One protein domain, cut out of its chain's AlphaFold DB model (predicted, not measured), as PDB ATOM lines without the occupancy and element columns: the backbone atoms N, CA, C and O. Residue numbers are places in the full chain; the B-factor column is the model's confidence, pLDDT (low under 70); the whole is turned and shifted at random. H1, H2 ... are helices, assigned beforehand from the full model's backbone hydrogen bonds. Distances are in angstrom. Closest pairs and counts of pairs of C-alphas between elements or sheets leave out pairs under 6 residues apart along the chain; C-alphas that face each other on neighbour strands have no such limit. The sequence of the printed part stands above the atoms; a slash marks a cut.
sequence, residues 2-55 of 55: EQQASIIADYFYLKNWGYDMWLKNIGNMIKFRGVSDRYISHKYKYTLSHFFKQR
ATOM      1  N   GLU A   2     327.601 182.830 306.508       69.75
ATOM      2  CA  GLU A   2     328.881 183.250 305.891       69.75
ATOM      3  C   GLU A   2     329.050 182.782 304.436       69.75
ATOM      4  O   GLU A   2     329.340 183.588 303.560       69.75
ATOM      5  N   GLN A   3     328.737 181.516 304.140       71.56
ATOM      6  CA  GLN A   3     328.804 180.993 302.768       71.56
ATOM      7  C   GLN A   3     327.854 181.708 301.790       71.56
ATOM      8  O   GLN A   3     328.166 181.845 300.611       71.56
ATOM      9  N   GLN A   4     326.701 182.194 302.265       67.38
ATOM     10  CA  GLN A   4     325.749 182.928 301.425       67.38
ATOM     11  C   GLN A   4     326.270 184.330 301.089       67.38
ATOM     12  O   GLN A   4     326.112 184.781 299.956       67.38
ATOM     13  N   ALA A   5     326.925 184.997 302.045       75.62
ATOM     14  CA  ALA A   5     327.540 186.303 301.828       75.62
ATOM     15  C   ALA A   5     328.684 186.223 300.805       75.62
ATOM     16  O   ALA A   5     328.726 187.042 299.888       75.62
ATOM     17  N   SER A   6     329.536 185.194 300.895       74.62
ATOM     18  CA  SER A   6     330.609 184.964 299.920       74.62
ATOM     19  C   SER A   6     330.064 184.762 298.505       74.62
ATOM     20  O   SER A   6     330.547 185.382 297.566       74.62
ATOM     21  N   ILE A   7     328.986 183.982 298.343       77.75
ATOM     22  CA  ILE A   7     328.392 183.718 297.021       77.75
ATOM     23  C   ILE A   7     327.792 184.988 296.394       77.75
ATOM     24  O   ILE A   7     327.891 185.192 295.182       77.75
ATOM     25  N   ILE A   8     327.188 185.863 297.202       79.38
ATOM     26  CA  ILE A   8     326.658 187.153 296.737       79.38
ATOM     27  C   ILE A   8     327.800 188.104 296.349       79.38
ATOM     28  O   ILE A   8     327.731 188.735 295.291       79.38
ATOM     29  N   ALA A   9     328.841 188.197 297.180       78.19
ATOM     30  CA  ALA A   9     329.992 189.067 296.948       78.19
ATOM     31  C   ALA A   9     330.760 188.669 295.679       78.19
ATOM     32  O   ALA A   9     331.021 189.524 294.831       78.19
ATOM     33  N   ASP A  10     331.027 187.376 295.498       77.88
ATOM     34  CA  ASP A  10     331.682 186.837 294.305       77.88
ATOM     35  C   ASP A  10     330.882 187.160 293.039       77.88
ATOM     36  O   ASP A  10     331.435 187.650 292.057       77.88
ATOM     37  N   TYR A  11     329.561 186.948 293.053       79.94
ATOM     38  CA  TYR A  11     328.716 187.269 291.902       79.94
ATOM     39  C   TYR A  11     328.709 188.769 291.580       79.94
ATOM     40  O   TYR A  11     328.792 189.151 290.411       79.94
ATOM     41  N   PHE A  12     328.631 189.629 292.600       79.56
ATOM     42  CA  PHE A  12     328.715 191.078 292.420       79.56
ATOM     43  C   PHE A  12     330.064 191.482 291.818       79.56
ATOM     44  O   PHE A  12     330.105 192.292 290.890       79.56
ATOM     45  N   TYR A  13     331.157 190.897 292.304       77.31
ATOM     46  CA  TYR A  13     332.494 191.149 291.787       77.31
ATOM     47  C   TYR A  13     332.607 190.707 290.324       77.31
ATOM     48  O   TYR A  13     332.925 191.518 289.458       77.31
ATOM     49  N   LEU A  14     332.223 189.465 290.014       79.19
ATOM     50  CA  LEU A  14     332.247 188.919 288.655       79.19
ATOM     51  C   LEU A  14     331.439 189.773 287.669       79.19
ATOM     52  O   LEU A  14     331.895 190.041 286.556       79.19
ATOM     53  N   LYS A  15     330.246 190.220 288.079       79.75
ATOM     54  CA  LYS A  15     329.340 190.995 287.226       79.75
ATOM     55  C   LYS A  15     329.834 192.420 286.978       79.75
ATOM     56  O   LYS A  15     329.678 192.918 285.868       79.75
ATOM     57  N   ASN A  16     330.391 193.084 287.991       81.25
ATOM     58  CA  ASN A  16     330.716 194.512 287.906       81.25
ATOM     59  C   ASN A  16     332.172 194.791 287.530       81.25
ATOM     60  O   ASN A  16     332.452 195.829 286.944       81.25
ATOM     61  N   TRP A  17     333.097 193.880 287.832       77.19
ATOM     62  CA  TRP A  17     334.531 194.086 287.600       77.19
ATOM     63  C   TRP A  17     335.017 193.488 286.276       77.19
ATOM     64  O   TRP A  17     336.212 193.308 286.058       77.19
ATOM     65  N   GLY A  18     334.085 193.207 285.361       78.00
ATOM     66  CA  GLY A  18     334.413 192.872 283.981       78.00
ATOM     67  C   GLY A  18     335.027 191.487 283.822       78.00
ATOM     68  O   GLY A  18     335.942 191.331 283.018       78.00
ATOM     69  N   TYR A  19     334.523 190.470 284.534       82.81
ATOM     70  CA  TYR A  19     335.011 189.094 284.390       82.81
ATOM     71  C   TYR A  19     335.028 188.622 282.928       82.81
ATOM     72  O   TYR A  19     335.983 187.983 282.506       82.81
ATOM     73  N   ASP A  20     334.036 189.011 282.124       81.50
ATOM     74  CA  ASP A  20     334.015 188.706 280.688       81.50
ATOM     75  C   ASP A  20     335.168 189.374 279.925       81.50
ATOM     76  O   ASP A  20     335.746 188.780 279.014       81.50
ATOM     77  N   MET A  21     335.525 190.608 280.290       82.69
ATOM     78  CA  MET A  21     336.681 191.304 279.726       82.69
ATOM     79  C   MET A  21     337.981 190.642 280.185       82.69
ATOM     80  O   MET A  21     338.863 190.410 279.362       82.69
ATOM     81  N   TRP A  22     338.096 190.292 281.465       84.44
ATOM     82  CA  TRP A  22     339.235 189.548 281.998       84.44
ATOM     83  C   TRP A  22     339.416 188.215 281.260       84.44
ATOM     84  O   TRP A  22     340.494 187.955 280.730       84.44
ATOM     85  N   LEU A  23     338.342 187.432 281.111       84.56
ATOM     86  CA  LEU A  23     338.336 186.143 280.420       84.56
ATOM     87  C   LEU A  23     338.770 186.277 278.952       84.56
ATOM     88  O   LEU A  23     339.595 185.497 278.487       84.56
ATOM     89  N   LYS A  24     338.275 187.296 278.235       84.62
ATOM     90  CA  LYS A  24     338.676 187.591 276.843       84.62
ATOM     91  C   LYS A  24     340.160 187.938 276.695       84.62
ATOM     92  O   LYS A  24     340.704 187.800 275.605       84.62
ATOM     93  N   ASN A  25     340.802 188.406 277.763       82.62
ATOM     94  CA  ASN A  25     342.206 188.808 277.754       82.62
ATOM     95  C   ASN A  25     343.161 187.722 278.280       82.62
ATOM     96  O   ASN A  25     344.381 187.900 278.186       82.62
ATOM     97  N   ILE A  26     342.643 186.593 278.786       84.50
ATOM     98  CA  ILE A  26     343.454 185.416 279.131       84.50
ATOM     99  C   ILE A  26     344.104 184.850 277.868       84.50
ATOM    100  O   ILE A  26     343.458 184.684 276.839       84.50
ATOM    101  N   GLY A  27     345.403 184.556 277.947       74.31
ATOM    102  CA  GLY A  27     346.189 184.007 276.836       74.31
ATOM    103  C   GLY A  27     346.790 185.066 275.908       74.31
ATOM    104  O   GLY A  27     347.846 184.814 275.339       74.31
ATOM    105  N   ASN A  28     346.194 186.261 275.836       81.25
ATOM    106  CA  ASN A  28     346.758 187.405 275.111       81.25
ATOM    107  C   ASN A  28     347.596 188.299 276.034       81.25
ATOM    108  O   ASN A  28     348.822 188.294 275.971       81.25
ATOM    109  N   MET A  29     346.936 189.064 276.909       80.81
ATOM    110  CA  MET A  29     347.596 190.011 277.820       80.81
ATOM    111  C   MET A  29     347.760 189.440 279.229       80.81
ATOM    112  O   MET A  29     348.711 189.771 279.936       80.81
ATOM    113  N   ILE A  30     346.848 188.558 279.640       78.06
ATOM    114  CA  ILE A  30     346.814 187.991 280.984       78.06
ATOM    115  C   ILE A  30     347.359 186.564 280.931       78.06
ATOM    116  O   ILE A  30     346.749 185.658 280.360       78.06
ATOM    117  N   LYS A  31     348.513 186.349 281.568       80.88
ATOM    118  CA  LYS A  31     349.158 185.032 281.693       80.88
ATOM    119  C   LYS A  31     348.559 184.225 282.850       80.88
ATOM    120  O   LYS A  31     349.253 183.878 283.801       80.88
ATOM    121  N   PHE A  32     347.266 183.930 282.772       81.00
ATOM    122  CA  PHE A  32     346.594 183.032 283.711       81.00
ATOM    123  C   PHE A  32     346.683 181.581 283.210       81.00
ATOM    124  O   PHE A  32     346.376 181.311 282.053       81.00
ATOM    125  N   ARG A  33     347.120 180.651 284.071       80.06
ATOM    126  CA  ARG A  33     347.273 179.212 283.755       80.06
ATOM    127  C   ARG A  33     346.344 178.296 284.565       80.06
ATOM    128  O   ARG A  33     346.484 177.080 284.501       80.06
ATOM    129  N   GLY A  34     345.442 178.871 285.359       81.44
ATOM    130  CA  GLY A  34     344.468 178.115 286.146       81.44
ATOM    131  C   GLY A  34     343.206 177.766 285.354       81.44
ATOM    132  O   GLY A  34     343.073 178.093 284.173       81.44
ATOM    133  N   VAL A  35     342.246 177.135 286.033       79.31
ATOM    134  CA  VAL A  35     340.925 176.855 285.457       79.31
ATOM    135  C   VAL A  35     340.134 178.157 285.374       79.31
ATOM    136  O   VAL A  35     339.932 178.839 286.377       79.31
ATOM    137  N   SER A  36     339.686 178.501 284.171       80.75
ATOM    138  CA  SER A  36     338.709 179.565 283.940       80.75
ATOM    139  C   SER A  36     337.434 178.948 283.377       80.75
ATOM    140  O   SER A  36     337.485 177.947 282.661       80.75
ATOM    141  N   ASP A  37     336.281 179.511 283.726       83.12
ATOM    142  CA  ASP A  37     334.988 179.022 283.255       83.12
ATOM    143  C   ASP A  37     334.146 180.200 282.768       83.12
ATOM    144  O   ASP A  37     333.684 181.028 283.553       83.12
ATOM    145  N   ARG A  38     333.898 180.239 281.454       81.94
ATOM    146  CA  ARG A  38     333.058 181.263 280.813       81.94
ATOM    147  C   ARG A  38     331.627 181.304 281.356       81.94
ATOM    148  O   ARG A  38     330.921 182.285 281.159       81.94
ATOM    149  N   TYR A  39     331.181 180.240 282.021       83.56
ATOM    150  CA  TYR A  39     329.842 180.118 282.583       83.56
ATOM    151  C   TYR A  39     329.805 180.261 284.105       83.56
ATOM    152  O   TYR A  39     328.741 180.064 284.697       83.56
ATOM    153  N   ILE A  40     330.908 180.650 284.757       83.69
ATOM    154  CA  ILE A  40     330.948 180.805 286.217       83.69
ATOM    155  C   ILE A  40     329.856 181.773 286.706       83.69
ATOM    156  O   ILE A  40     329.127 181.459 287.641       83.69
ATOM    157  N   SER A  41     329.631 182.882 285.992       80.81
ATOM    158  CA  SER A  41     328.579 183.856 286.317       80.81
ATOM    159  C   SER A  41     327.175 183.232 286.291       80.81
ATOM    160  O   SER A  41     326.361 183.479 287.181       80.81
ATOM    161  N   HIS A  42     326.903 182.338 285.332       84.38
ATOM    162  CA  HIS A  42     325.636 181.606 285.266       84.38
ATOM    163  C   HIS A  42     325.469 180.635 286.437       84.38
ATOM    164  O   HIS A  42     324.375 180.552 286.995       84.38
ATOM    165  N   LYS A  43     326.540 179.944 286.842       85.81
ATOM    166  CA  LYS A  43     326.524 179.050 288.010       85.81
ATOM    167  C   LYS A  43     326.214 179.825 289.288       85.81
ATOM    168  O   LYS A  43     325.315 179.436 290.025       85.81
ATOM    169  N   TYR A  44     326.870 180.965 289.501       83.81
ATOM    170  CA  TYR A  44     326.581 181.839 290.641       83.81
ATOM    171  C   TYR A  44     325.144 182.370 290.608       83.81
ATOM    172  O   TYR A  44     324.440 182.280 291.612       83.81
ATOM    173  N   LYS A  45     324.658 182.848 289.455       84.81
ATOM    174  CA  LYS A  45     323.267 183.304 289.298       84.81
ATOM    175  C   LYS A  45     322.257 182.196 289.609       84.81
ATOM    176  O   LYS A  45     321.259 182.452 290.280       84.81
ATOM    177  N   TYR A  46     322.507 180.980 289.131       87.56
ATOM    178  CA  TYR A  46     321.666 179.819 289.405       87.56
ATOM    179  C   TYR A  46     321.627 179.510 290.903       87.56
ATOM    180  O   TYR A  46     320.546 179.450 291.487       87.56
ATOM    181  N   THR A  47     322.789 179.411 291.544       86.69
ATOM    182  CA  THR A  47     322.906 179.180 292.987       86.69
ATOM    183  C   THR A  47     322.196 180.269 293.798       86.69
ATOM    184  O   THR A  47     321.421 179.961 294.703       86.69
ATOM    185  N   LEU A  48     322.360 181.542 293.427       84.81
ATOM    186  CA  LEU A  48     321.643 182.662 294.042       84.81
ATOM    187  C   LEU A  48     320.125 182.537 293.886       84.81
ATOM    188  O   LEU A  48     319.393 182.777 294.843       84.81
ATOM    189  N   SER A  49     319.638 182.119 292.715       86.75
ATOM    190  CA  SER A  49     318.200 181.916 292.496       86.75
ATOM    191  C   SER A  49     317.608 180.839 293.408       86.75
ATOM    192  O   SER A  49     316.477 180.985 293.860       86.75
ATOM    193  N   HIS A  50     318.378 179.792 293.724       84.62
ATOM    194  CA  HIS A  50     317.971 178.762 294.682       84.62
ATOM    195  C   HIS A  50     317.944 179.288 296.108       84.62
ATOM    196  O   HIS A  50     316.990 179.016 296.829       84.62
ATOM    197  N   PHE A  51     318.931 180.095 296.499       79.75
ATOM    198  CA  PHE A  51     318.940 180.710 297.825       79.75
ATOM    199  C   PHE A  51     317.770 181.663 298.049       79.75
ATOM    200  O   PHE A  51     317.162 181.627 299.112       79.75
ATOM    201  N   PHE A  52     317.430 182.493 297.061       77.12
ATOM    202  CA  PHE A  52     316.304 183.420 297.194       77.12
ATOM    203  C   PHE A  52     314.938 182.726 297.172       77.12
ATOM    204  O   PHE A  52     313.990 183.277 297.710       77.12
ATOM    205  N   LYS A  53     314.829 181.532 296.575       80.25
ATOM    206  CA  LYS A  53     313.587 180.740 296.561       80.25
ATOM    207  C   LYS A  53     313.337 179.946 297.844       80.25
ATOM    208  O   LYS A  53     312.207 179.538 298.075       80.25
ATOM    209  N   GLN A  54     314.373 179.679 298.635       66.12
ATOM    210  CA  GLN A  54     314.271 178.919 299.889       66.12
ATOM    211  C   GLN A  54     313.958 179.801 301.111       66.12
ATOM    212  O   GLN A  54     314.049 179.325 302.241       66.12
ATOM    213  N   ARG A  55     313.627 181.079 300.904       53.75
ATOM    214  CA  ARG A  55     313.352 182.067 301.950       53.75
ATOM    215  C   ARG A  55     311.911 182.540 301.866       53.75
ATOM    216  O   ARG A  55     311.346 182.796 302.948       53.75
TER     217      ARG A  55
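AT A GLANCE: This is residues 2 to 55 of the 55 residues of an uncharacterized protein of Serratia rubidaea (UniProt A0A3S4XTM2). Two longer helices, H1 and H3, cross at a slant, and beyond them the short helix H2 and a long loop, residues 26 to 39, run out and fold back, making a long, loose rod. The 54 printed residues include three named helices, in the order H1, H2, H3, and no named strand; the class is all helix. The whole is loose, with a radius of gyration of the C-alphas of 13.0 A, and spans 43 by 18 by 17 A.

HOW THE PARTS SIT: H1, residues 2 to 16, and H3, residues 40 to 53, touch, closest at the C-alphas of Tyr 11 and Tyr 44, 6.0 A apart. They run opposite ways at a steep tilt of 47 degrees. H2, residues 19 to 25, and H1 meet only through their link; H2 and H3 are apart. In H1, H2 and H3 every O i to N i+4 pair is within hydrogen-bond range.

IN THESE COORDINATES: H1 begins at C-alpha 2 (328.881, 183.250, 305.891) and is 21.3 A long. H2 measures 9.8 A. H3, 20.2 A long, ends at C-alpha 53 (313.587, 180.740, 296.561).

THE WHOLE: The C-alphas farthest apart, Asn 28 and Arg 55, are 43.2 A apart. The printed part has no cut. The link from H2 to H3 is long. Residues 2, 4 and 54 to 55 have pLDDT under 70.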